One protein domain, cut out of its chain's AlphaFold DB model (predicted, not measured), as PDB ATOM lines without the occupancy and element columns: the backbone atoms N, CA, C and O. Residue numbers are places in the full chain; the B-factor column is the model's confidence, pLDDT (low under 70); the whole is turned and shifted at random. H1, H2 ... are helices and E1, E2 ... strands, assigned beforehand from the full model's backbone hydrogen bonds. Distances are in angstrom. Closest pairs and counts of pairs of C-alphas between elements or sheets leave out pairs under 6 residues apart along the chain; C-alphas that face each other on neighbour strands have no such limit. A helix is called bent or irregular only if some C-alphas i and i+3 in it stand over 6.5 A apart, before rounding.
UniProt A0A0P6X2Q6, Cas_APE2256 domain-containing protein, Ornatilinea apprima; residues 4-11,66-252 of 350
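AT A GLANCE: This is residues 4 to 11 and 66 to 252 of the 350 residues of the protein "Cas_APE2256 domain-containing protein" of Ornatilinea apprima (UniProt A0A0P6X2Q6). A strongly twisted sheet of seven strands makes the middle of three layers, with H4 and H5 over one face and H2 and H3 over the other. H1 packs on H3 with its residues 68 to 72, away from the sheet, and a long stretch with no named element, residues 136 to 169, reaches far out at Glu 153. The printed part has 195 residues with five named helices and seven named strands, in the order E1 H1 H2 E2 H3 E3 E4 H4 E5 H5 E6 E7, and its class is mixed, helices and strands. The sheet runs E3 E4 E2 E1 E5 E6 E7 and is mixed: E6 and E7 are antiparallel, the other neighbour pairs parallel. The whole is compact, with a radius of gyration of the C-alphas of 16.0 A and spans of 46 by 36 by 33 A.

HOW THE PARTS SIT: In the sheet, E1, residues 4 to 8, and E2, residues 103 to 109, are parallel at 22 degrees, with N 5 and O 103 at 2.8 A. E4, residues 170 to 174, is parallel to E2, with N 106 and O 170 at 2.7 A. E3, residues 133 to 135, is an edge strand parallel to E4, with N 135 and O 171 at 2.8 A. On the other side of E1, E5, residues 210 to 214, is parallel to it, with N 6 and O 212 at 2.8 A. E6, residues 237 to 242, is parallel to E5, with N 239 and O 213 at 2.8 A. E7, residues 247 to 251, is the other edge strand and forms a hairpin with E6, with N 242 and O 247 at 2.8 A. H4, residues 182 to 206, is irregular, with C-alphas 187 and 190 7.1 A apart, and has a kink of 40 degrees near residue 189. It runs along the strands over E1, at a height over the sheet of 7.6 A. H5, residues 220 to 233, is only just irregular, with C-alphas 221 and 224 6.9 A apart. H4 touches H5 with residues 190 to 201 alone, closest at the C-alphas of Ser 198 and Val 229, 6.2 A, at a tilt of 36 degrees, only just steep. On the opposite face, H3, residues 112 to 125, lies over E4 and E2 at a height of 8.6 A. H2, residues 87 to 94, is on the same face as H3 and touches it at a shallow tilt of 21 degrees, the closest C-alphas being those of Val 89 and Met 125, 6.3 A. H1, residues 66 to 82, is not on the sheet; it touches H3 at a steep tilt of 50 degrees, with the C-alphas of Ala 68 and Phe 116 closest at 6.2 A. E5, H5 and E6 form a strand-helix-strand unit, parallel neighbour strands with a helix between them in the chain, and its crossover is right-handed. Two split units, whose strands have others between them in the sheet, are also right-handed: E2, H3, E3 and E4, H4, E5. Every O i to N i+4 pair is within hydrogen-bond range in H2 and H3; the counts are 10 of 13 in H1, 19 of 21 in H4 and 8 of 10 in H5.

IN THESE COORDINATES: E1 begins at C-alpha 4, (9.616, 24.441, 79.908). H1 is 24.7 A long, E2 19.6 A, H3 19.9 A and H5 20.8 A. H4, the longest helix, covers 34.7 A from C-alpha 182 at (17.115, 51.874, 90.185) to C-alpha 206. E7 ends at C-alpha 251, (25.474, 26.103, 84.582).

THE WHOLE: The C-alphas of Glu 153 and Trp 232 are the two farthest apart, at 47.3 A. Residues 12 to 65 are not printed, and C-alphas 11 and 66 are 19.5 A apart across the cut. E3 to E4 is a long link of 34 residues. Mean pLDDT of the printed part is 79.6; residues 66 to 84, 129 and 139 to 162 are under 70.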
ATOM      1  N   ARG A   4       9.920  23.008  79.927       96.19
ATOM      2  CA  ARG A   4       9.616  24.441  79.908       96.19
ATOM      3  C   ARG A   4      10.908  25.237  79.920       96.19
ATOM      4  O   ARG A   4      11.645  25.200  80.902       96.19
ATOM      5  N   PHE A   5      11.158  25.989  78.862       97.25
ATOM      6  CA  PHE A   5      12.318  26.859  78.724       97.25
ATOM      7  C   PHE A   5      11.927  28.306  79.041       97.25
ATOM      8  O   PHE A   5      11.116  28.913  78.345       97.25
ATOM      9  N   ILE A   6      12.503  28.861  80.104       97.44
ATOM     10  CA  ILE A   6      12.224  30.210  80.602       97.44
ATOM     11  C   ILE A   6      13.405  31.115  80.240       97.44
ATOM     12  O   ILE A   6      14.466  31.035  80.855       97.44
ATOM     13  N   PHE A   7      13.225  31.979  79.248       96.88
ATOM     14  CA  PHE A   7      14.237  32.904  78.744       96.88
ATOM     15  C   PHE A   7      14.116  34.275  79.396       96.88
ATOM     16  O   PHE A   7      13.028  34.847  79.444       96.88
ATOM     17  N   THR A   8      15.230  34.874  79.812       94.00
ATOM     18  CA  THR A   8      15.265  36.323  80.037       94.00
ATOM     19  C   THR A   8      15.500  37.076  78.741       94.00
ATOM     20  O   THR A   8      16.376  36.715  77.959       94.00
ATOM     21  N   THR A   9      14.746  38.160  78.542       88.50
ATOM     22  CA  THR A   9      14.891  39.019  77.360       88.50
ATOM     23  C   THR A   9      15.506  40.364  77.715       88.50
ATOM     24  O   THR A   9      15.193  40.969  78.748       88.50
ATOM     25  N   GLY A  10      16.442  40.815  76.880       83.81
ATOM     26  CA  GLY A  10      17.070  42.133  77.003       83.81
ATOM     27  C   GLY A  10      16.358  43.219  76.200       83.81
ATOM     28  O   GLY A  10      15.346  42.991  75.548       83.81
ATOM     29  N   THR A  11      16.938  44.419  76.212       78.94
ATOM     30  CA  THR A  11      16.534  45.550  75.353       78.94
ATOM     31  C   THR A  11      17.572  45.879  74.278       78.94
ATOM     32  O   THR A  11      17.391  46.813  73.496       78.94
ATOM     33  N   GLY A  66      -0.894  48.388  68.242       44.03
ATOM     34  CA  GLY A  66      -0.662  48.781  66.851       44.03
ATOM     35  C   GLY A  66       0.732  49.362  66.577       44.03
ATOM     36  O   GLY A  66       1.304  49.104  65.521       44.03
ATOM     37  N   ILE A  67       1.336  50.088  67.525       48.53
ATOM     38  CA  ILE A  67       2.701  50.629  67.377       48.53
ATOM     39  C   ILE A  67       3.735  49.514  67.543       48.53
ATOM     40  O   ILE A  67       4.652  49.397  66.731       48.53
ATOM     41  N   ALA A  68       3.558  48.655  68.554       50.34
ATOM     42  CA  ALA A  68       4.370  47.447  68.723       50.34
ATOM     43  C   ALA A  68       4.338  46.584  67.451       50.34
ATOM     44  O   ALA A  68       5.375  46.147  66.956       50.34
ATOM     45  N   TRP A  69       3.136  46.411  66.903       51.31
ATOM     46  CA  TRP A  69       2.855  45.649  65.695       51.31
ATOM     47  C   TRP A  69       3.520  46.224  64.446       51.31
ATOM     48  O   TRP A  69       4.204  45.499  63.729       51.31
ATOM     49  N   ASN A  70       3.400  47.532  64.210       52.59
ATOM     50  CA  ASN A  70       4.065  48.185  63.081       52.59
ATOM     51  C   ASN A  70       5.588  48.068  63.172       52.59
ATOM     52  O   ASN A  70       6.252  47.874  62.154       52.59
ATOM     53  N   MET A  71       6.152  48.126  64.379       56.12
ATOM     54  CA  MET A  71       7.584  47.919  64.570       56.12
ATOM     55  C   MET A  71       8.002  46.468  64.314       56.12
ATOM     56  O   MET A  71       9.034  46.252  63.682       56.12
ATOM     57  N   ILE A  72       7.209  45.479  64.741       55.62
ATOM     58  CA  ILE A  72       7.460  44.058  64.444       55.62
ATOM     59  C   ILE A  72       7.378  43.808  62.928       55.62
ATOM     60  O   ILE A  72       8.276  43.178  62.376       55.62
ATOM     61  N   ASN A  73       6.384  44.380  62.239       55.62
ATOM     62  CA  ASN A  73       6.230  44.301  60.777       55.62
ATOM     63  C   ASN A  73       7.323  45.058  59.994       55.62
ATOM     64  O   ASN A  73       7.645  44.744  58.846       55.62
ATOM     65  N   THR A  74       7.910  46.086  60.597       56.31
ATOM     66  CA  THR A  74       9.061  46.775  60.002       56.31
ATOM     67  C   THR A  74      10.322  45.932  60.190       56.31
ATOM     68  O   THR A  74      11.087  45.733  59.246       56.31
ATOM     69  N   TRP A  75      10.512  45.376  61.389       57.53
ATOM     70  CA  TRP A  75      11.630  44.494  61.717       57.53
ATOM     71  C   TRP A  75      11.647  43.230  60.853       57.53
ATOM     72  O   TRP A  75      12.697  42.836  60.349       57.53
ATOM     73  N   SER A  76      10.484  42.629  60.625       52.78
ATOM     74  CA  SER A  76      10.337  41.448  59.783       52.78
ATOM     75  C   SER A  76      10.882  41.623  58.376       52.78
ATOM     76  O   SER A  76      11.687  40.830  57.882       52.78
ATOM     77  N   THR A  77      10.495  42.738  57.768       52.88
ATOM     78  CA  THR A  77      10.933  43.157  56.438       52.88
ATOM     79  C   THR A  77      12.452  43.338  56.370       52.88
ATOM     80  O   THR A  77      13.077  43.069  55.343       52.88
ATOM     81  N   ILE A  78      13.063  43.779  57.470       50.97
ATOM     82  CA  ILE A  78      14.499  44.046  57.576       50.97
ATOM     83  C   ILE A  78      15.290  42.754  57.800       50.97
ATOM     84  O   ILE A  78      16.316  42.534  57.157       50.97
ATOM     85  N   GLN A  79      14.805  41.849  58.649       52.69
ATOM     86  CA  GLN A  79      15.502  40.602  58.955       52.69
ATOM     87  C   GLN A  79      15.562  39.637  57.769       52.69
ATOM     88  O   GLN A  79      16.592  38.984  57.576       52.69
ATOM     89  N   ALA A  80      14.516  39.589  56.940       50.59
ATOM     90  CA  ALA A  80      14.520  38.807  55.702       50.59
ATOM     91  C   ALA A  80      15.661  39.190  54.747       50.59
ATOM     92  O   ALA A  80      16.069  38.383  53.914       50.59
ATOM     93  N   ARG A  81      16.213  40.400  54.892       47.41
ATOM     94  CA  ARG A  81      17.335  40.883  54.083       47.41
ATOM     95  C   ARG A  81      18.704  40.528  54.663       47.41
ATOM     96  O   ARG A  81      19.659  40.449  53.900       47.41
ATOM     97  N   GLU A  82      18.826  40.318  55.977       51.88
ATOM     98  CA  GLU A  82      20.140  40.344  56.644       51.88
ATOM     99  C   GLU A  82      20.415  39.214  57.646       51.88
ATOM    100  O   GLU A  82      21.473  39.210  58.277       51.88
ATOM    101  N   SER A  83      19.530  38.216  57.776       56.75
ATOM    102  CA  SER A  83      19.768  37.026  58.620       56.75
ATOM    103  C   SER A  83      20.162  37.368  60.067       56.75
ATOM    104  O   SER A  83      21.034  36.741  60.661       56.75
ATOM    105  N   TYR A  84      19.528  38.395  60.638       58.78
ATOM    106  CA  TYR A  84      19.773  38.799  62.019       58.78
ATOM    107  C   TYR A  84      19.251  37.721  62.980       58.78
ATOM    108  O   TYR A  84      18.097  37.307  62.862       58.78
ATOM    109  N   GLN A  85      20.075  37.287  63.934       72.62
ATOM    110  CA  GLN A  85      19.674  36.396  65.023       72.62
ATOM    111  C   GLN A  85      19.980  37.067  66.364       72.62
ATOM    112  O   GLN A  85      20.973  37.784  66.509       72.62
ATOM    113  N   THR A  86      19.075  36.909  67.325       82.75
ATOM    114  CA  THR A  86      19.245  37.433  68.685       82.75
ATOM    115  C   THR A  86      19.914  36.384  69.559       82.75
ATOM    116  O   THR A  86      19.893  35.200  69.235       82.75
ATOM    117  N   ALA A  87      20.487  36.794  70.692       85.75
ATOM    118  CA  ALA A  87      21.129  35.851  71.601       85.75
ATOM    119  C   ALA A  87      20.127  34.824  72.164       85.75
ATOM    120  O   ALA A  87      20.479  33.663  72.370       85.75
ATOM    121  N   GLU A  88      18.869  35.225  72.377       90.75
ATOM    122  CA  GLU A  88      17.797  34.323  72.797       90.75
ATOM    123  C   GLU A  88      17.447  33.306  71.698       90.75
ATOM    124  O   GLU A  88      17.354  32.111  71.981       90.75
ATOM    125  N   VAL A  89      17.314  33.757  70.447       87.94
ATOM    126  CA  VAL A  89      17.015  32.900  69.286       87.94
ATOM    127  C   VAL A  89      18.177  31.941  68.990       87.94
ATOM    128  O   VAL A  89      17.946  30.746  68.802       87.94
ATOM    129  N   ASP A  90      19.420  32.430  69.036       88.38
ATOM    130  CA  ASP A  90      20.629  31.606  68.922       88.38
ATOM    131  C   ASP A  90      20.641  30.535  70.014       88.38
ATOM    132  O   ASP A  90      20.801  29.354  69.717       88.38
ATOM    133  N   SER A  91      20.406  30.923  71.272       91.56
ATOM    134  CA  SER A  91      20.392  29.983  72.402       91.56
ATOM    135  C   SER A  91      19.393  28.850  72.186       91.56
ATOM    136  O   SER A  91      19.728  27.697  72.449       91.56
ATOM    137  N   LEU A  92      18.193  29.152  71.677       91.56
ATOM    138  CA  LEU A  92      17.180  28.134  71.400       91.56
ATOM    139  C   LEU A  92      17.658  27.112  70.358       91.56
ATOM    140  O   LEU A  92      17.402  25.925  70.525       91.56
ATOM    141  N   SER A  93      18.412  27.542  69.340       88.44
ATOM    142  CA  SER A  93      18.928  26.647  68.293       88.44
ATOM    143  C   SER A  93      19.962  25.622  68.781       88.44
ATOM    144  O   SER A  93      20.126  24.575  68.156       88.44
ATOM    145  N   PHE A  94      20.634  25.901  69.904       89.81
ATOM    146  CA  PHE A  94      21.602  24.992  70.532       89.81
ATOM    147  C   PHE A  94      21.006  24.169  71.675       89.81
ATOM    148  O   PHE A  94      21.652  23.247  72.179       89.81
ATOM    149  N   LEU A  95      19.788  24.494  72.110       91.44
ATOM    150  CA  LEU A  95      19.086  23.728  73.127       91.44
ATOM    151  C   LEU A  95      18.417  22.501  72.498       91.44
ATOM    152  O   LEU A  95      17.967  22.552  71.355       91.44
ATOM    153  N   PRO A  96      18.307  21.386  73.239       89.25
ATOM    154  CA  PRO A  96      17.723  20.151  72.726       89.25
ATOM    155  C   PRO A  96      16.187  20.216  72.702       89.25
ATOM    156  O   PRO A  96      15.547  19.313  73.227       89.25
ATOM    157  N   VAL A  97      15.593  21.285  72.173       90.94
ATOM    158  CA  VAL A  97      14.147  21.564  72.218       90.94
ATOM    159  C   VAL A  97      13.377  20.620  71.293       90.94
ATOM    160  O   VAL A  97      13.798  20.359  70.170       90.94
ATOM    161  N   ASP A  98      12.249  20.119  71.783       93.19
ATOM    162  CA  ASP A  98      11.220  19.414  71.024       93.19
ATOM    163  C   ASP A  98      10.129  20.427  70.623       93.19
ATOM    164  O   ASP A  98       9.356  20.856  71.485       93.19
ATOM    165  N   PRO A  99      10.058  20.833  69.342       89.88
ATOM    166  CA  PRO A  99       9.148  21.883  68.885       89.88
ATOM    167  C   PRO A  99       7.658  21.607  69.108       89.88
ATOM    168  O   PRO A  99       6.870  22.556  69.104       89.88
ATOM    169  N   GLU A 100       7.268  20.338  69.244       90.50
ATOM    170  CA  GLU A 100       5.867  19.918  69.362       90.50
ATOM    171  C   GLU A 100       5.420  19.772  70.817       90.50
ATOM    172  O   GLU A 100       4.234  19.909  71.116       90.50
ATOM    173  N   ASN A 101       6.354  19.509  71.733       92.06
ATOM    174  CA  ASN A 101       6.029  19.148  73.116       92.06
ATOM    175  C   ASN A 101       6.550  20.139  74.157       92.06
ATOM    176  O   ASN A 101       6.026  20.176  75.271       92.06
ATOM    177  N   ASP A 102       7.581  20.916  73.829       94.69
ATOM    178  CA  ASP A 102       8.173  21.849  74.776       94.69
ATOM    179  C   ASP A 102       7.503  23.226  74.727       94.69
ATOM    180  O   ASP A 102       6.952  23.666  73.715       94.69
ATOM    181  N   GLU A 103       7.579  23.921  75.857       94.31
ATOM    182  CA  GLU A 103       7.037  25.259  76.050       94.31
ATOM    183  C   GLU A 103       8.172  26.274  76.181       94.31
ATOM    184  O   GLU A 103       9.145  26.051  76.910       94.31
ATOM    185  N   VAL A 104       8.028  27.421  75.517       95.38
ATOM    186  CA  VAL A 104       8.979  28.531  75.605       95.38
ATOM    187  C   VAL A 104       8.290  29.763  76.170       95.38
ATOM    188  O   VAL A 104       7.304  30.253  75.618       95.38
ATOM    189  N   ILE A 105       8.850  30.281  77.263       95.88
ATOM    190  CA  ILE A 105       8.388  31.490  77.940       95.88
ATOM    191  C   ILE A 105       9.500  32.535  77.917       95.88
ATOM    192  O   ILE A 105      10.607  32.292  78.390       95.88
ATOM    193  N   LEU A 106       9.189  33.724  77.420       95.81
ATOM    194  CA  LEU A 106      10.061  34.887  77.355       95.81
ATOM    195  C   LEU A 106       9.655  35.874  78.449       95.81
ATOM    196  O   LEU A 106       8.574  36.460  78.415       95.81
ATOM    197  N   LEU A 107      10.534  36.069  79.427       95.69
ATOM    198  CA  LEU A 107      10.371  37.058  80.485       95.69
ATOM    199  C   LEU A 107      10.724  38.435  79.930       95.69
ATOM    200  O   LEU A 107      11.895  38.725  79.659       95.69
ATOM    201  N   ALA A 108       9.715  39.284  79.775       91.50
ATOM    202  CA  ALA A 108       9.841  40.639  79.261       91.50
ATOM    203  C   ALA A 108       9.704  41.657  80.386       91.50
ATOM    204  O   ALA A 108       8.873  41.504  81.275       91.50
ATOM    205  N   SER A 109      10.442  42.765  80.333       88.94
ATOM    206  CA  SER A 109      10.032  43.916  81.141       88.94
ATOM    207  C   SER A 109       8.693  44.448  80.651       88.94
ATOM    208  O   SER A 109       8.498  44.539  79.440       88.94
ATOM    209  N   ASN A 110       7.847  44.949  81.548       80.69
ATOM    210  CA  ASN A 110       6.652  45.705  81.158       80.69
ATOM    211  C   ASN A 110       6.956  47.109  80.575       80.69
ATOM    212  O   ASN A 110       6.065  47.953  80.466       80.69
ATOM    213  N   THR A 111       8.216  47.383  80.223       78.81
ATOM    214  CA  THR A 111       8.585  48.553  79.430       78.81
ATOM    215  C   THR A 111       8.370  48.260  77.950       78.81
ATOM    216  O   THR A 111       8.540  47.116  77.519       78.81
ATOM    217  N   PRO A 112       8.066  49.281  77.141       73.00
ATOM    218  CA  PRO A 112       7.872  49.050  75.722       73.00
ATOM    219  C   PRO A 112       9.089  48.471  74.981       73.00
ATOM    220  O   PRO A 112       8.895  47.547  74.194       73.00
ATOM    221  N   PRO A 113      10.340  48.905  75.255       75.69
ATOM    222  CA  PRO A 113      11.520  48.263  74.683       75.69
ATOM    223  C   PRO A 113      11.617  46.766  74.983       75.69
ATOM    224  O   PRO A 113      11.901  45.987  74.079       75.69
ATOM    225  N   GLY A 114      11.377  46.351  76.231       83.25
ATOM    226  CA  GLY A 114      11.472  44.933  76.582       83.25
ATOM    227  C   GLY A 114      10.330  44.106  76.003       83.25
ATOM    228  O   GLY A 114      10.584  43.012  75.506       83.25
ATOM    229  N   LEU A 115       9.103  44.637  75.989       79.88
ATOM    230  CA  LEU A 115       7.974  43.962  75.349       79.88
ATOM    231  C   LEU A 115       8.206  43.796  73.842       79.88
ATOM    232  O   LEU A 115       8.009  42.706  73.317       79.88
ATOM    233  N   PHE A 116       8.696  44.836  73.161       78.94
ATOM    234  CA  PHE A 116       9.072  44.752  71.750       78.94
ATOM    235  C   PHE A 116      10.106  43.646  71.501       78.94
ATOM    236  O   PHE A 116       9.888  42.788  70.650       78.94
ATOM    237  N   CYS A 117      11.204  43.629  72.264       82.62
ATOM    238  CA  CYS A 117      12.265  42.639  72.067       82.62
ATOM    239  C   CYS A 117      11.770  41.208  72.317       82.62
ATOM    240  O   CYS A 117      12.090  40.303  71.548       82.62
ATOM    241  N   ALA A 118      10.958  41.007  73.357       87.62
ATOM    242  CA  ALA A 118      10.378  39.705  73.659       87.62
ATOM    243  C   ALA A 118       9.399  39.236  72.582       87.62
ATOM    244  O   ALA A 118       9.451  38.075  72.194       87.62
ATOM    245  N   LEU A 119       8.552  40.126  72.058       81.19
ATOM    246  CA  LEU A 119       7.627  39.787  70.977       81.19
ATOM    247  C   LEU A 119       8.366  39.443  69.685       81.19
ATOM    248  O   LEU A 119       8.009  38.464  69.036       81.19
ATOM    249  N   VAL A 120       9.409  40.193  69.320       79.06
ATOM    250  CA  VAL A 120      10.246  39.840  68.163       79.06
ATOM    251  C   VAL A 120      10.880  38.468  68.374       79.06
ATOM    252  O   VAL A 120      10.737  37.604  67.518       79.06
ATOM    253  N   ASN A 121      11.501  38.219  69.530       86.75
ATOM    254  CA  ASN A 121      12.082  36.910  69.839       86.75
ATOM    255  C   ASN A 121      11.046  35.781  69.781       86.75
ATOM    256  O   ASN A 121      11.325  34.755  69.173       86.75
ATOM    257  N   ALA A 122       9.851  35.978  70.344       86.75
ATOM    258  CA  ALA A 122       8.767  34.998  70.306       86.75
ATOM    259  C   ALA A 122       8.410  34.618  68.867       86.75
ATOM    260  O   ALA A 122       8.438  33.442  68.526       86.75
ATOM    261  N   ASN A 123       8.180  35.620  68.014       78.88
ATOM    262  CA  ASN A 123       7.864  35.408  66.600       78.88
ATOM    263  C   ASN A 123       8.987  34.678  65.848       78.88
ATOM    264  O   ASN A 123       8.718  33.880  64.958       78.88
ATOM    265  N   LEU A 124      10.252  34.934  66.195       79.25
ATOM    266  CA  LEU A 124      11.399  34.272  65.561       79.25
ATOM    267  C   LEU A 124      11.630  32.839  66.029       79.25
ATOM    268  O   LEU A 124      12.306  32.071  65.342       79.25
ATOM    269  N   MET A 125      11.103  32.493  67.198       87.38
ATOM    270  CA  MET A 125      11.191  31.151  67.756       87.38
ATOM    271  C   MET A 125      10.065  30.244  67.257       87.38
ATOM    272  O   MET A 125      10.231  29.028  67.275       87.38
ATOM    273  N   THR A 126       8.940  30.798  66.808       83.12
ATOM    274  CA  THR A 126       7.751  30.038  66.404       83.12
ATOM    275  C   THR A 126       7.665  29.791  64.902       83.12
ATOM    276  O   THR A 126       8.286  30.475  64.087       83.12
ATOM    277  N   GLN A 127       6.877  28.787  64.522       79.94
ATOM    278  CA  GLN A 127       6.506  28.538  63.135       79.94
ATOM    279  C   GLN A 127       5.681  29.693  62.565       79.94
ATOM    280  O   GLN A 127       5.010  30.443  63.273       79.94
ATOM    281  N   HIS A 128       5.748  29.831  61.246       71.94
ATOM    282  CA  HIS A 128       4.980  30.823  60.513       71.94
ATOM    283  C   HIS A 128       3.475  30.607  60.727       71.94
ATOM    284  O   HIS A 128       2.967  29.517  60.469       71.94
ATOM    285  N   GLY A 129       2.765  31.654  61.158       68.31
ATOM    286  CA  GLY A 129       1.331  31.596  61.467       68.31
ATOM    287  C   GLY A 129       1.000  31.050  62.861       68.31
ATOM    288  O   GLY A 129      -0.165  31.040  63.241       68.31
ATOM    289  N   THR A 130       1.994  30.628  63.650       74.62
ATOM    290  CA  THR A 130       1.771  30.281  65.057       74.62
ATOM    291  C   THR A 130       1.611  31.568  65.872       74.62
ATOM    292  O   THR A 130       2.488  32.434  65.819       74.62
ATOM    293  N   PRO A 131       0.526  31.722  66.651       73.19
ATOM    294  CA  PRO A 131       0.310  32.937  67.418       73.19
ATOM    295  C   PRO A 131       1.274  33.047  68.603       73.19
ATOM    296  O   PRO A 131       1.731  32.048  69.159       73.19
ATOM    297  N   VAL A 132       1.516  34.280  69.051       76.69
ATOM    298  CA  VAL A 132       2.244  34.574  70.296       76.69
ATOM    299  C   VAL A 132       1.247  34.933  71.394       76.69
ATOM    300  O   VAL A 132       0.369  35.777  71.199       76.69
ATOM    301  N   SER A 133       1.395  34.316  72.567       81.62
ATOM    302  CA  SER A 133       0.564  34.603  73.745       81.62
ATOM    303  C   SER A 133       1.253  35.604  74.668       81.62
ATOM    304  O   SER A 133       2.443  35.473  74.934       81.62
ATOM    305  N   ILE A 134       0.519  36.582  75.204       82.12
ATOM    306  CA  ILE A 134       1.054  37.554  76.174       82.12
ATOM    307  C   ILE A 134       0.393  37.327  77.528       82.12
ATOM    308  O   ILE A 134      -0.831  37.363  77.619       82.12
ATOM    309  N   TRP A 135       1.196  37.123  78.571       84.06
ATOM    310  CA  TRP A 135       0.746  36.951  79.950       84.06
ATOM    311  C   TRP A 135       1.192  38.130  80.820       84.06
ATOM    312  O   TRP A 135       2.317  38.632  80.714       84.06
ATOM    313  N   GLU A 136       0.311  38.559  81.717       82.69
ATOM    314  CA  GLU A 136       0.589  39.623  82.695       82.69
ATOM    315  C   GLU A 136       0.873  39.076  84.096       82.69
ATOM    316  O   GLU A 136       1.590  39.698  84.880       82.69
ATOM    317  N   ASP A 137       0.347  37.890  84.400       82.44
ATOM    318  CA  ASP A 137       0.600  37.163  85.638       82.44
ATOM    319  C   ASP A 137       0.567  35.653  85.363       82.44
ATOM    320  O   ASP A 137      -0.201  35.177  84.530       82.44
ATOM    321  N   VAL A 138       1.387  34.899  86.095       81.25
ATOM    322  CA  VAL A 138       1.446  33.430  86.061       81.25
ATOM    323  C   VAL A 138       0.164  32.802  86.622       81.25
ATOM    324  O   VAL A 138      -0.174  31.683  86.261       81.25
ATOM    325  N   LEU A 139      -0.542  33.504  87.517       69.56
ATOM    326  CA  LEU A 139      -1.720  32.974  88.220       69.56
ATOM    327  C   LEU A 139      -3.064  33.255  87.530       69.56
ATOM    328  O   LEU A 139      -4.098  32.811  88.027       69.56
ATOM    329  N   GLN A 140      -3.093  34.012  86.431       64.75
ATOM    330  CA  GLN A 140      -4.341  34.280  85.712       64.75
ATOM    331  C   GLN A 140      -4.654  33.120  84.755       64.75
ATOM    332  O   GLN A 140      -3.969  32.941  83.751       64.75
ATOM    333  N   GLU A 141      -5.696  32.338  85.067       48.34
ATOM    334  CA  GLU A 141      -6.180  31.247  84.212       48.34
ATOM    335  C   GLU A 141      -6.475  31.743  82.779       48.34
ATOM    336  O   GLU A 141      -7.217  32.704  82.556       48.34
ATOM    337  N   HIS A 142      -5.871  31.056  81.804       53.75
ATOM    338  CA  HIS A 142      -5.599  31.464  80.417       53.75
ATOM    339  C   HIS A 142      -6.801  31.604  79.460       53.75
ATOM    340  O   HIS A 142      -6.702  31.238  78.291       53.75
ATOM    341  N   SER A 143      -7.942  32.137  79.889       36.16
ATOM    342  CA  SER A 143      -9.146  32.145  79.037       36.16
ATOM    343  C   SER A 143      -9.373  33.408  78.192       36.16
ATOM    344  O   SER A 143     -10.281  33.400  77.365       36.16
ATOM    345  N   GLN A 144      -8.598  34.493  78.357       35.62
ATOM    346  CA  GLN A 144      -8.928  35.788  77.720       35.62
ATOM    347  C   GLN A 144      -7.737  36.629  77.239       35.62
ATOM    348  O   GLN A 144      -7.884  37.831  77.010       35.62
ATOM    349  N   PHE A 145      -6.552  36.043  77.071       38.97
ATOM    350  CA  PHE A 145      -5.450  36.815  76.503       38.97
ATOM    351  C   PHE A 145      -5.641  36.977  74.993       38.97
ATOM    352  O   PHE A 145      -6.070  36.033  74.327       38.97
ATOM    353  N   PRO A 146      -5.342  38.160  74.433       39.59
ATOM    354  CA  PRO A 146      -5.386  38.349  72.997       39.59
ATOM    355  C   PRO A 146      -4.346  37.429  72.363       39.59
ATOM    356  O   PRO A 146      -3.144  37.651  72.494       39.59
ATOM    357  N   ILE A 147      -4.833  36.386  71.700       43.97
ATOM    358  CA  ILE A 147      -4.067  35.616  70.730       43.97
ATOM    359  C   ILE A 147      -3.784  36.588  69.591       43.97
ATOM    360  O   ILE A 147      -4.712  37.117  68.975       43.97
ATOM    361  N   VAL A 148      -2.512  36.896  69.367       44.69
ATOM    362  CA  VAL A 148      -2.127  37.719  68.224       44.69
ATOM    363  C   VAL A 148      -2.039  36.785  67.026       44.69
ATOM    364  O   VAL A 148      -1.036  36.097  66.854       44.69
ATOM    365  N   ASP A 149      -3.125  36.725  66.257       41.56
ATOM    366  CA  ASP A 149      -3.177  35.995  64.991       41.56
ATOM    367  C   ASP A 149      -2.423  36.818  63.940       41.56
ATOM    368  O   ASP A 149      -2.774  37.968  63.653       41.56
ATOM    369  N   TRP A 150      -1.316  36.277  63.439       47.25
ATOM    370  CA  TRP A 150      -0.499  36.938  62.428       47.25
ATOM    371  C   TRP A 150      -0.979  36.486  61.049       47.25
ATOM    372  O   TRP A 150      -0.717  35.356  60.643       47.25
ATOM    373  N   ASP A 151      -1.710  37.367  60.361       41.84
ATOM    374  CA  ASP A 151      -2.187  37.145  58.994       41.84
ATOM    375  C   ASP A 151      -1.089  37.537  57.976       41.84
ATOM    376  O   ASP A 151      -0.709  38.713  57.899       41.84
ATOM    377  N   PRO A 152      -0.523  36.574  57.227       42.38
ATOM    378  CA  PRO A 152       0.722  36.730  56.491       42.38
ATOM    379  C   PRO A 152       0.530  37.058  55.006       42.38
ATOM    380  O   PRO A 152       1.379  36.683  54.201       42.38
ATOM    381  N   GLU A 153      -0.531  37.764  54.596       42.56
ATOM    382  CA  GLU A 153      -0.737  38.095  53.168       42.56
ATOM    383  C   GLU A 153       0.447  38.849  52.510       42.56
ATOM    384  O   GLU A 153       0.509  38.964  51.287       42.56
ATOM    385  N   ASN A 154       1.437  39.305  53.286       42.62
ATOM    386  CA  ASN A 154       2.734  39.738  52.774       42.62
ATOM    387  C   ASN A 154       3.816  38.680  53.054       42.62
ATOM    388  O   ASN A 154       4.462  38.704  54.103       42.62
ATOM    389  N   GLU A 155       4.029  37.780  52.085       39.88
ATOM    390  CA  GLU A 155       5.123  36.798  52.039       39.88
ATOM    391  C   GLU A 155       6.492  37.480  52.201       39.88
ATOM    392  O   GLU A 155       7.139  37.913  51.245       39.88
ATOM    393  N   ILE A 156       6.970  37.568  53.435       42.44
ATOM    394  CA  ILE A 156       8.363  37.876  53.720       42.44
ATOM    395  C   ILE A 156       9.059  36.527  53.901       42.44
ATOM    396  O   ILE A 156       8.670  35.736  54.754       42.44
ATOM    397  N   SER A 157      10.069  36.218  53.081       40.09
ATOM    398  CA  SER A 157      10.835  34.973  53.212       40.09
ATOM    399  C   SER A 157      11.710  35.040  54.465       40.09
ATOM    400  O   SER A 157      12.858  35.493  54.440       40.09
ATOM    401  N   TRP A 158      11.150  34.630  55.589       49.62
ATOM    402  CA  TRP A 158      11.874  34.506  56.838       49.62
ATOM    403  C   TRP A 158      12.789  33.288  56.798       49.62
ATOM    404  O   TRP A 158      12.430  32.249  56.246       49.62
ATOM    405  N   ARG A 159      13.967  33.390  57.416       46.75
ATOM    406  CA  ARG A 159      14.721  32.202  57.823       46.75
ATOM    407  C   ARG A 159      14.354  31.914  59.275       46.75
ATOM    408  O   ARG A 159      14.955  32.537  60.150       46.75
ATOM    409  N   PRO A 160      13.360  31.050  59.546       51.66
ATOM    410  CA  PRO A 160      13.150  30.566  60.901       51.66
ATOM    411  C   PRO A 160      14.449  29.933  61.418       51.66
ATOM    412  O   PRO A 160      15.312  29.513  60.636       51.66
ATOM    413  N   ILE A 161      14.589  29.848  62.741       61.56
ATOM    414  CA  ILE A 161      15.537  28.899  63.335       61.56
ATOM    415  C   ILE A 161      15.355  27.524  62.688       61.56
ATOM    416  O   ILE A 161      14.263  27.202  62.233       61.56
ATOM    417  N   ALA A 162      16.415  26.714  62.636       58.91
ATOM    418  CA  ALA A 162      16.386  25.438  61.917       58.91
ATOM    419  C   ALA A 162      15.192  24.542  62.312       58.91
ATOM    420  O   ALA A 162      14.668  23.836  61.459       58.91
ATOM    421  N   ASN A 163      14.742  24.640  63.570       71.06
ATOM    422  CA  ASN A 163      13.583  23.936  64.116       71.06
ATOM    423  C   ASN A 163      12.667  24.916  64.877       71.06
ATOM    424  O   ASN A 163      12.821  25.074  66.090       71.06
ATOM    425  N   PRO A 164      11.753  25.617  64.188       81.44
ATOM    426  CA  PRO A 164      10.830  26.547  64.830       81.44
ATOM    427  C   PRO A 164       9.755  25.802  65.631       81.44
ATOM    428  O   PRO A 164       9.293  24.736  65.215       81.44
ATOM    429  N   LEU A 165       9.340  26.383  66.760       83.81
ATOM    430  CA  LEU A 165       8.320  25.837  67.660       83.81
ATOM    431  C   LEU A 165       6.975  25.709  66.941       83.81
ATOM    432  O   LEU A 165       6.500  26.678  66.345       83.81
ATOM    433  N   ALA A 166       6.343  24.540  67.029       84.19
ATOM    434  CA  ALA A 166       4.971  24.360  66.560       84.19
ATOM    435  C   ALA A 166       3.970  25.005  67.534       84.19
ATOM    436  O   ALA A 166       2.944  25.543  67.114       84.19
ATOM    437  N   ASN A 167       4.298  25.004  68.830       84.81
ATOM    438  CA  ASN A 167       3.482  25.611  69.878       84.81
ATOM    439  C   ASN A 167       3.703  27.130  69.999       84.81
ATOM    440  O   ASN A 167       4.816  27.611  69.763       84.81
ATOM    441  N   PRO A 168       2.676  27.888  70.434       82.94
ATOM    442  CA  PRO A 168       2.808  29.301  70.774       82.94
ATOM    443  C   PRO A 168       3.935  29.565  71.774       82.94
ATOM    444  O   PRO A 168       3.974  28.976  72.854       82.94
ATOM    445  N   ALA A 169       4.811  30.516  71.449       89.00
ATOM    446  CA  ALA A 169       5.688  31.116  72.445       89.00
ATOM    447  C   ALA A 169       4.875  32.057  73.345       89.00
ATOM    448  O   ALA A 169       3.952  32.750  72.900       89.00
ATOM    449  N   ILE A 170       5.239  32.096  74.622       91.06
ATOM    450  CA  ILE A 170       4.577  32.917  75.634       91.06
ATOM    451  C   ILE A 170       5.499  34.065  76.021       91.06
ATOM    452  O   ILE A 170       6.663  33.856  76.343       91.06
ATOM    453  N   VAL A 171       4.980  35.285  76.051       90.38
ATOM    454  CA  VAL A 171       5.664  36.458  76.596       90.38
ATOM    455  C   VAL A 171       5.041  36.799  77.941       90.38
ATOM    456  O   VAL A 171       3.930  37.317  77.995       90.38
ATOM    457  N   LEU A 172       5.758  36.532  79.032       92.06
ATOM    458  CA  LEU A 172       5.341  36.927  80.375       92.06
ATOM    459  C   LEU A 172       5.958  38.279  80.726       92.06
ATOM    460  O   LEU A 172       7.182  38.422  80.799       92.06
ATOM    461  N   THR A 173       5.114  39.266  80.995       89.62
ATOM    462  CA  THR A 173       5.577  40.583  81.429       89.62
ATOM    463  C   THR A 173       5.885  40.596  82.926       89.62
ATOM    464  O   THR A 173       5.117  40.134  83.763       89.62
ATOM    465  N   ILE A 174       7.046  41.143  83.281       91.38
ATOM    466  CA  ILE A 174       7.481  41.353  84.656       91.38
ATOM    467  C   ILE A 174       7.302  42.825  84.984       91.38
ATOM    468  O   ILE A 174       7.956  43.713  84.417       91.38
ATOM    469  N   ASN A 175       6.399  43.074  85.927       85.31
ATOM    470  CA  ASN A 175       6.059  44.419  86.337       85.31
ATOM    471  C   ASN A 175       7.273  45.161  86.897       85.31
ATOM    472  O   ASN A 175       7.949  44.691  87.813       85.31
ATOM    473  N   GLN A 176       7.487  46.358  86.352       85.06
ATOM    474  CA  GLN A 176       8.495  47.332  86.758       85.06
ATOM    475  C   GLN A 176       9.953  46.895  86.571       85.06
ATOM    476  O   GLN A 176      10.849  47.526  87.130       85.06
ATOM    477  N   LEU A 177      10.207  45.858  85.768       87.00
ATOM    478  CA  LEU A 177      11.551  45.388  85.427       87.00
ATOM    479  C   LEU A 177      12.279  46.362  84.485       87.00
ATOM    480  O   LEU A 177      12.563  46.052  83.335       87.00
ATOM    481  N   ASP A 178      12.575  47.560  84.979       82.81
ATOM    482  CA  ASP A 178      13.253  48.634  84.255       82.81
ATOM    483  C   ASP A 178      14.554  49.020  84.978       82.81
ATOM    484  O   ASP A 178      14.499  49.652  86.040       82.81
ATOM    485  N   PRO A 179      15.737  48.677  84.436       72.44
ATOM    486  CA  PRO A 179      17.013  48.980  85.081       72.44
ATOM    487  C   PRO A 179      17.303  50.485  85.140       72.44
ATOM    488  O   PRO A 179      18.139  50.910  85.936       72.44
ATOM    489  N   ASN A 180      16.611  51.309  84.344       78.69
ATOM    490  CA  ASN A 180      16.785  52.762  84.375       78.69
ATOM    491  C   ASN A 180      16.144  53.389  85.621       78.69
ATOM    492  O   ASN A 180      16.446  54.528  85.976       78.69
ATOM    493  N   LYS A 181      15.274  52.645  86.314       83.31
ATOM    494  CA  LYS A 181      14.588  53.078  87.533       83.31
ATOM    495  C   LYS A 181      15.125  52.313  88.734       83.31
ATOM    496  O   LYS A 181      14.396  51.532  89.338       83.31
ATOM    497  N   LYS A 182      16.389  52.568  89.101       86.69
ATOM    498  CA  LYS A 182      17.115  51.874  90.185       86.69
ATOM    499  C   LYS A 182      16.246  51.579  91.415       86.69
ATOM    500  O   LYS A 182      16.092  50.423  91.785       86.69
ATOM    501  N   THR A 183      15.631  52.604  92.009       84.44
ATOM    502  CA  THR A 183      14.822  52.454  93.231       84.44
ATOM    503  C   THR A 183      13.633  51.515  93.037       84.44
ATOM    504  O   THR A 183      13.322  50.724  93.922       84.44
ATOM    505  N   THR A 184      12.951  51.591  91.896       86.19
ATOM    506  CA  THR A 184      11.828  50.701  91.577       86.19
ATOM    507  C   THR A 184      12.320  49.286  91.280       86.19
ATOM    508  O   THR A 184      11.717  48.313  91.733       86.19
ATOM    509  N   PHE A 185      13.442  49.169  90.573       86.31
ATOM    510  CA  PHE A 185      14.060  47.896  90.241       86.31
ATOM    511  C   PHE A 185      14.436  47.115  91.506       86.31
ATOM    512  O   PHE A 185      13.985  45.986  91.693       86.31
ATOM    513  N   GLU A 186      15.185  47.754  92.409       84.94
ATOM    514  CA  GLU A 186      15.652  47.165  93.669       84.94
ATOM    515  C   GLU A 186      14.493  46.805  94.600       84.94
ATOM    516  O   GLU A 186      14.454  45.704  95.146       84.94
ATOM    517  N   ASN A 187      13.526  47.713  94.760       84.69
ATOM    518  CA  ASN A 187      12.493  47.537  95.773       84.69
ATOM    519  C   ASN A 187      11.295  46.719  95.303       84.69
ATOM    520  O   ASN A 187      10.557  46.262  96.160       84.69
ATOM    521  N   GLN A 188      11.037  46.564  94.004       87.56
ATOM    522  CA  GLN A 188       9.801  45.932  93.519       87.56
ATOM    523  C   GLN A 188      10.062  44.918  92.402       87.56
ATOM    524  O   GLN A 188       9.630  43.769  92.505       87.56
ATOM    525  N   ALA A 189      10.806  45.302  91.363       90.25
ATOM    526  CA  ALA A 189      10.951  44.473  90.166       90.25
ATOM    527  C   ALA A 189      11.625  43.122  90.425       90.25
ATOM    528  O   ALA A 189      11.213  42.107  89.866       90.25
ATOM    529  N   LEU A 190      12.642  43.102  91.287       91.06
ATOM    530  CA  LEU A 190      13.339  41.870  91.653       91.06
ATOM    531  C   LEU A 190      12.419  40.891  92.391       91.06
ATOM    532  O   LEU A 190      12.462  39.697  92.111       91.06
ATOM    533  N   GLY A 191      11.548  41.391  93.273       91.31
ATOM    534  CA  GLY A 191      10.525  40.574  93.930       91.31
ATOM    535  C   GLY A 191       9.544  39.985  92.918       91.31
ATOM    536  O   GLY A 191       9.294  38.781  92.930       91.31
ATOM    537  N   ASN A 192       9.064  40.805  91.979       92.56
ATOM    538  CA  ASN A 192       8.177  40.350  90.905       92.56
ATOM    539  C   ASN A 192       8.841  39.281  90.025       92.56
ATOM    540  O   ASN A 192       8.204  38.287  89.689       92.56
ATOM    541  N   LEU A 193      10.123  39.448  89.687       94.75
ATOM    542  CA  LEU A 193      10.880  38.457  88.926       94.75
ATOM    543  C   LEU A 193      11.000  37.134  89.692       94.75
ATOM    544  O   LEU A 193      10.674  36.084  89.142       94.75
ATOM    545  N   VAL A 194      11.451  37.187  90.951       93.75
ATOM    546  CA  VAL A 194      11.607  36.000  91.809       93.75
ATOM    547  C   VAL A 194      10.284  35.256  91.937       93.75
ATOM    548  O   VAL A 194      10.247  34.040  91.753       93.75
ATOM    549  N   ARG A 195       9.191  35.981  92.191       94.25
ATOM    550  CA  ARG A 195       7.837  35.424  92.231       94.25
ATOM    551  C   ARG A 195       7.499  34.707  90.926       94.25
ATOM    552  O   ARG A 195       7.200  33.518  90.953       94.25
ATOM    553  N   SER A 196       7.553  35.409  89.797       94.81
ATOM    554  CA  SER A 196       7.112  34.868  88.509       94.81
ATOM    555  C   SER A 196       7.911  33.637  88.089       94.81
ATOM    556  O   SER A 196       7.320  32.634  87.703       94.81
ATOM    557  N   VAL A 197       9.241  33.664  88.215       96.38
ATOM    558  CA  VAL A 197      10.084  32.518  87.834       96.38
ATOM    559  C   VAL A 197       9.822  31.315  88.737       96.38
ATOM    560  O   VAL A 197       9.650  30.206  88.232       96.38
ATOM    561  N   SER A 198       9.721  31.519  90.051       95.12
ATOM    562  CA  SER A 198       9.397  30.439  90.989       95.12
ATOM    563  C   SER A 198       8.033  29.812  90.696       95.12
ATOM    564  O   SER A 198       7.913  28.590  90.700       95.12
ATOM    565  N   LEU A 199       7.011  30.622  90.397       93.75
ATOM    566  CA  LEU A 199       5.676  30.121  90.057       93.75
ATOM    567  C   LEU A 199       5.660  29.363  88.723       93.75
ATOM    568  O   LEU A 199       5.004  28.329  88.624       93.75
ATOM    569  N   LEU A 200       6.415  29.815  87.716       94.94
ATOM    570  CA  LEU A 200       6.560  29.090  86.448       94.94
ATOM    571  C   LEU A 200       7.226  27.725  86.634       94.94
ATOM    572  O   LEU A 200       6.805  26.753  86.004       94.94
ATOM    573  N   ILE A 201       8.250  27.655  87.487       94.81
ATOM    574  CA  ILE A 201       8.932  26.407  87.844       94.81
ATOM    575  C   ILE A 201       7.970  25.477  88.584       94.81
ATOM    576  O   ILE A 201       7.821  24.325  88.188       94.81
ATOM    577  N   LEU A 202       7.277  25.981  89.610       92.25
ATOM    578  CA  LEU A 202       6.277  25.217  90.361       92.25
ATOM    579  C   LEU A 202       5.220  24.621  89.442       92.25
ATOM    580  O   LEU A 202       4.996  23.415  89.456       92.25
ATOM    581  N   HIS A 203       4.631  25.462  88.594       91.06
ATOM    582  CA  HIS A 203       3.617  25.033  87.646       91.06
ATOM    583  C   HIS A 203       4.149  23.958  86.695       91.06
ATOM    584  O   HIS A 203       3.448  22.986  86.434       91.06
ATOM    585  N   ALA A 204       5.368  24.110  86.166       91.81
ATOM    586  CA  ALA A 204       5.971  23.100  85.296       91.81
ATOM    587  C   ALA A 204       6.094  21.756  86.024       91.81
ATOM    588  O   ALA A 204       5.660  20.726  85.512       91.81
ATOM    589  N   MET A 205       6.613  21.775  87.249       91.44
ATOM    590  CA  MET A 205       6.853  20.566  88.034       91.44
ATOM    591  C   MET A 205       5.552  19.872  88.453       91.44
ATOM    592  O   MET A 205       5.466  18.649  88.357       91.44
ATOM    593  N   ASP A 206       4.516  20.629  88.825       89.19
ATOM    594  CA  ASP A 206       3.183  20.084  89.130       89.19
ATOM    595  C   ASP A 206       2.507  19.439  87.904       89.19
ATOM    596  O   ASP A 206       1.660  18.558  88.055       89.19
ATOM    597  N   HIS A 207       2.920  19.817  86.689       89.12
ATOM    598  CA  HIS A 207       2.443  19.247  85.423       89.12
ATOM    599  C   HIS A 207       3.435  18.252  84.793       89.12
ATOM    600  O   HIS A 207       3.335  17.948  83.606       89.12
ATOM    601  N   ASN A 208       4.379  17.707  85.573       91.75
ATOM    602  CA  ASN A 208       5.402  16.756  85.109       91.75
ATOM    603  C   ASN A 208       6.251  17.273  83.930       91.75
ATOM    604  O   ASN A 208       6.658  16.495  83.061       91.75
ATOM    605  N   MET A 209       6.532  18.573  83.903       92.94
ATOM    606  CA  MET A 209       7.454  19.194  82.957       92.94
ATOM    607  C   MET A 209       8.802  19.471  83.622       92.94
ATOM    608  O   MET A 209       8.863  19.809  84.805       92.94
ATOM    609  N   GLU A 210       9.889  19.353  82.861       95.25
ATOM    610  CA  GLU A 210      11.231  19.704  83.336       95.25
ATOM    611  C   GLU A 210      11.527  21.192  83.036       95.25
ATOM    612  O   GLU A 210      11.570  21.595  81.869       95.25
ATOM    613  N   PRO A 211      11.695  22.041  84.066       95.56
ATOM    614  CA  PRO A 211      11.986  23.458  83.884       95.56
ATOM    615  C   PRO A 211      13.474  23.721  83.607       95.56
ATOM    616  O   PRO A 211      14.373  23.219  84.288       95.56
ATOM    617  N   HIS A 212      13.730  24.616  82.660       96.88
ATOM    618  CA  HIS A 212      15.048  25.131  82.310       96.88
ATOM    619  C   HIS A 212      15.026  26.659  82.303       96.88
ATOM    620  O   HIS A 212      14.097  27.264  81.771       96.88
ATOM    621  N   VAL A 213      16.064  27.296  82.847       97.50
ATOM    622  CA  VAL A 213      16.195  28.764  82.849       97.50
ATOM    623  C   VAL A 213      17.355  29.178  81.952       97.50
ATOM    624  O   VAL A 213      18.484  28.736  82.147       97.50
ATOM    625  N   ILE A 214      17.089  30.031  80.968       96.94
ATOM    626  CA  ILE A 214      18.056  30.483  79.969       96.94
ATOM    627  C   ILE A 214      18.300  31.965  80.201       96.94
ATOM    628  O   ILE A 214      17.387  32.781  80.072       96.94
ATOM    629  N   PHE A 215      19.538  32.315  80.536       94.12
ATOM    630  CA  PHE A 215      19.897  33.678  80.928       94.12
ATOM    631  C   PHE A 215      20.936  34.322  80.004       94.12
ATOM    632  O   PHE A 215      21.665  35.226  80.401       94.12
ATOM    633  N   THR A 216      21.013  33.854  78.757       88.88
ATOM    634  CA  THR A 216      21.873  34.454  77.728       88.88
ATOM    635  C   THR A 216      21.556  35.935  77.509       88.88
ATOM    636  O   THR A 216      22.458  36.763  77.432       88.88
ATOM    637  N   GLY A 217      20.266  36.266  77.410       85.00
ATOM    638  CA  GLY A 217      19.777  37.632  77.267       85.00
ATOM    639  C   GLY A 217      19.360  38.256  78.597       85.00
ATOM    640  O   GLY A 217      19.406  37.636  79.659       85.00
ATOM    641  N   GLY A 218      18.881  39.496  78.546       87.88
ATOM    642  CA  GLY A 218      18.332  40.186  79.714       87.88
ATOM    643  C   GLY A 218      19.320  41.044  80.498       87.88
ATOM    644  O   GLY A 218      20.449  41.318  80.092       87.88
ATOM    645  N   TYR A 219      18.842  41.551  81.632       88.38
ATOM    646  CA  TYR A 219      19.617  42.449  82.480       88.38
ATOM    647  C   TYR A 219      20.552  41.657  83.391       88.38
ATOM    648  O   TYR A 219      20.099  40.876  84.213       88.38
ATOM    649  N   LYS A 220      21.860  41.929  83.348       89.06
ATOM    650  CA  LYS A 220      22.853  41.220  84.185       89.06
ATOM    651  C   LYS A 220      22.527  41.238  85.686       89.06
ATOM    652  O   LYS A 220      22.832  40.283  86.392       89.06
ATOM    653  N   ALA A 221      21.868  42.298  86.159       88.50
ATOM    654  CA  ALA A 221      21.434  42.436  87.548       88.50
ATOM    655  C   ALA A 221      20.399  41.382  87.989       88.50
ATOM    656  O   ALA A 221      20.235  41.176  89.188       88.50
ATOM    657  N   THR A 222      19.709  40.705  87.063       92.12
ATOM    658  CA  THR A 222      18.729  39.661  87.396       92.12
ATOM    659  C   THR A 222      19.363  38.284  87.585       92.12
ATOM    660  O   THR A 222      18.792  37.462  88.297       92.12
ATOM    661  N   ILE A 223      20.548  38.029  87.016       93.38
ATOM    662  CA  ILE A 223      21.207  36.710  87.032       93.38
ATOM    663  C   ILE A 223      21.391  36.155  88.458       93.38
ATOM    664  O   ILE A 223      21.043  34.989  88.673       93.38
ATOM    665  N   PRO A 224      21.852  36.935  89.462       92.62
ATOM    666  CA  PRO A 224      21.957  36.432  90.835       92.62
ATOM    667  C   PRO A 224      20.615  35.956  91.404       92.62
ATOM    668  O   PRO A 224      20.561  34.953  92.110       92.62
ATOM    669  N   PHE A 225      19.517  36.628  91.053       92.38
ATOM    670  CA  PHE A 225      18.173  36.292  91.526       92.38
ATOM    671  C   PHE A 225      17.602  35.063  90.821       92.38
ATOM    672  O   PHE A 225      16.985  34.225  91.471       92.38
ATOM    673  N   LEU A 226      17.859  34.904  89.519       95.06
ATOM    674  CA  LEU A 226      17.524  33.673  88.796       95.06
ATOM    675  C   LEU A 226      18.276  32.476  89.380       95.06
ATOM    676  O   LEU A 226      17.684  31.421  89.596       95.06
ATOM    677  N   THR A 227      19.562  32.668  89.685       94.44
ATOM    678  CA  THR A 227      20.406  31.645  90.313       94.44
ATOM    679  C   THR A 227      19.866  31.272  91.689       94.44
ATOM    680  O   THR A 227      19.742  30.089  91.991       94.44
ATOM    681  N   LEU A 228      19.475  32.264  92.497       91.06
ATOM    682  CA  LEU A 228      18.853  32.044  93.801       91.06
ATOM    683  C   LEU A 228      17.555  31.235  93.685       91.06
ATOM    684  O   LEU A 228      17.380  30.268  94.421       91.06
ATOM    685  N   VAL A 229      16.669  31.587  92.747       93.12
ATOM    686  CA  VAL A 229      15.424  30.841  92.505       93.12
ATOM    687  C   VAL A 229      15.720  29.401  92.094       93.12
ATOM    688  O   VAL A 229      15.180  28.476  92.692       93.12
ATOM    689  N   CYS A 230      16.612  29.184  91.127       94.44
ATOM    690  CA  CYS A 230      16.970  27.840  90.664       94.44
ATOM    691  C   CYS A 230      17.601  26.994  91.780       94.44
ATOM    692  O   CYS A 230      17.280  25.816  91.930       94.44
ATOM    693  N   SER A 231      18.460  27.614  92.591       92.25
ATOM    694  CA  SER A 231      19.092  27.009  93.765       92.25
ATOM    695  C   SER A 231      18.056  26.598  94.805       92.25
ATOM    696  O   SER A 231      18.166  25.522  95.392       92.25
ATOM    697  N   TRP A 232      17.056  27.447  95.028       87.88
ATOM    698  CA  TRP A 232      16.018  27.221  96.021       87.88
ATOM    699  C   TRP A 232      15.032  26.131  95.603       87.88
ATOM    700  O   TRP A 232      14.741  25.216  96.371       87.88
ATOM    701  N   MET A 233      14.561  26.204  94.363       88.50
ATOM    702  CA  MET A 233      13.634  25.225  93.802       88.50
ATOM    703  C   MET A 233      14.299  23.854  93.612       88.50
ATOM    704  O   MET A 233      13.628  22.829  93.692       88.50
ATOM    705  N   GLY A 234      15.625  23.826  93.440       85.69
ATOM    706  CA  GLY A 234      16.409  22.604  93.312       85.69
ATOM    707  C   GLY A 234      16.167  21.877  91.988       85.69
ATOM    708  O   GLY A 234      15.110  21.975  91.377       85.69
ATOM    709  N   ASN A 235      17.173  21.132  91.524       83.88
ATOM    710  CA  ASN A 235      17.112  20.354  90.276       83.88
ATOM    711  C   ASN A 235      16.746  21.165  89.013       83.88
ATOM    712  O   ASN A 235      16.355  20.583  88.006       83.88
ATOM    713  N   ILE A 236      16.907  22.492  89.036       92.69
ATOM    714  CA  ILE A 236      16.661  23.354  87.879       92.69
ATOM    715  C   ILE A 236      17.961  23.519  87.106       92.69
ATOM    716  O   ILE A 236      18.987  23.904  87.670       92.69
ATOM    717  N   THR A 237      17.928  23.252  85.803       92.81
ATOM    718  CA  THR A 237      19.104  23.475  84.961       92.81
ATOM    719  C   THR A 237      19.091  24.897  84.407       92.81
ATOM    720  O   THR A 237      18.134  25.302  83.746       92.81
ATOM    721  N   MET A 238      20.179  25.633  84.643       96.25
ATOM    722  CA  MET A 238      20.418  26.934  84.024       96.25
ATOM    723  C   MET A 238      21.312  26.794  82.787       96.25
ATOM    724  O   MET A 238      22.276  26.027  82.800       96.25
ATOM    725  N   TRP A 239      21.011  27.559  81.739       96.38
ATOM    726  CA  TRP A 239      21.741  27.570  80.472       96.38
ATOM    727  C   TRP A 239      22.140  28.987  80.058       96.38
ATOM    728  O   TRP A 239      21.420  29.953  80.323       96.38
ATOM    729  N   SER A 240      23.269  29.110  79.367       94.88
ATOM    730  CA  SER A 240      23.724  30.362  78.757       94.88
ATOM    731  C   SER A 240      24.496  30.067  77.474       94.88
ATOM    732  O   SER A 240      25.276  29.118  77.439       94.88
ATOM    733  N   LEU A 241      24.284  30.850  76.418       92.69
ATOM    734  CA  LEU A 241      25.098  30.774  75.207       92.69
ATOM    735  C   LEU A 241      26.442  31.450  75.464       92.69
ATOM    736  O   LEU A 241      26.501  32.624  75.833       92.69
ATOM    737  N   TYR A 242      27.520  30.725  75.212       90.06
ATOM    738  CA  TYR A 242      28.849  31.300  75.146       90.06
ATOM    739  C   TYR A 242      29.062  31.887  73.749       90.06
ATOM    740  O   TYR A 242      29.277  31.162  72.778       90.06
ATOM    741  N   GLU A 243      28.924  33.210  73.642       82.69
ATOM    742  CA  GLU A 243      28.824  33.918  72.357       82.69
ATOM    743  C   GLU A 243      30.040  33.707  71.440       82.69
ATOM    744  O   GLU A 243      29.861  33.603  70.225       82.69
ATOM    745  N   ASP A 244      31.242  33.584  72.017       84.31
ATOM    746  CA  ASP A 244      32.503  33.437  71.278       84.31
ATOM    747  C   ASP A 244      32.632  32.077  70.579       84.31
ATOM    748  O   ASP A 244      33.110  32.011  69.445       84.31
ATOM    749  N   SER A 245      32.215  30.985  71.235       84.75
ATOM    750  CA  SER A 245      32.294  29.627  70.668       84.75
ATOM    751  C   SER A 245      30.980  29.132  70.069       84.75
ATOM    752  O   SER A 245      30.973  28.090  69.416       84.75
ATOM    753  N   LYS A 246      29.877  29.872  70.263       84.50
ATOM    754  CA  LYS A 246      28.514  29.463  69.887       84.50
ATOM    755  C   LYS A 246      28.118  28.116  70.503       84.50
ATOM    756  O   LYS A 246      27.467  27.293  69.870       84.50
ATOM    757  N   GLU A 247      28.491  27.906  71.762       88.81
ATOM    758  CA  GLU A 247      28.140  26.709  72.531       88.81
ATOM    759  C   GLU A 247      27.161  27.047  73.653       88.81
ATOM    760  O   GLU A 247      27.248  28.106  74.277       88.81
ATOM    761  N   ILE A 248      26.240  26.130  73.957       93.06
ATOM    762  CA  ILE A 248      25.368  26.262  75.124       93.06
ATOM    763  C   ILE A 248      26.069  25.688  76.360       93.06
ATOM    764  O   ILE A 248      26.437  24.514  76.420       93.06
ATOM    765  N   LEU A 249      26.257  26.525  77.374       94.25
ATOM    766  CA  LEU A 249      26.832  26.131  78.649       94.25
ATOM    767  C   LEU A 249      25.729  25.716  79.608       94.25
ATOM    768  O   LEU A 249      24.789  26.471  79.863       94.25
ATOM    769  N   ARG A 250      25.892  24.531  80.197       94.62
ATOM    770  CA  ARG A 250      25.111  24.103  81.354       94.62
ATOM    771  C   ARG A 250      25.741  24.668  82.618       94.62
ATOM    772  O   ARG A 250      26.885  24.348  82.934       94.62
ATOM    773  N   ILE A 251      24.986  25.458  83.365       92.62
ATOM    774  CA  ILE A 251      25.474  26.103  84.582       92.62
ATOM    775  C   ILE A 251      25.045  25.270  85.790       92.62
ATOM    776  O   ILE A 251      23.843  25.087  86.008       92.62
ATOM    777  N   PRO A 252      25.997  24.728  86.571       86.56
ATOM    778  CA  PRO A 252      25.661  23.987  87.773       86.56
ATOM    779  C   PRO A 252      25.110  24.950  88.824       86.56
ATOM    780  O   PRO A 252      25.771  25.919  89.197       86.56
TER     781      PRO A 252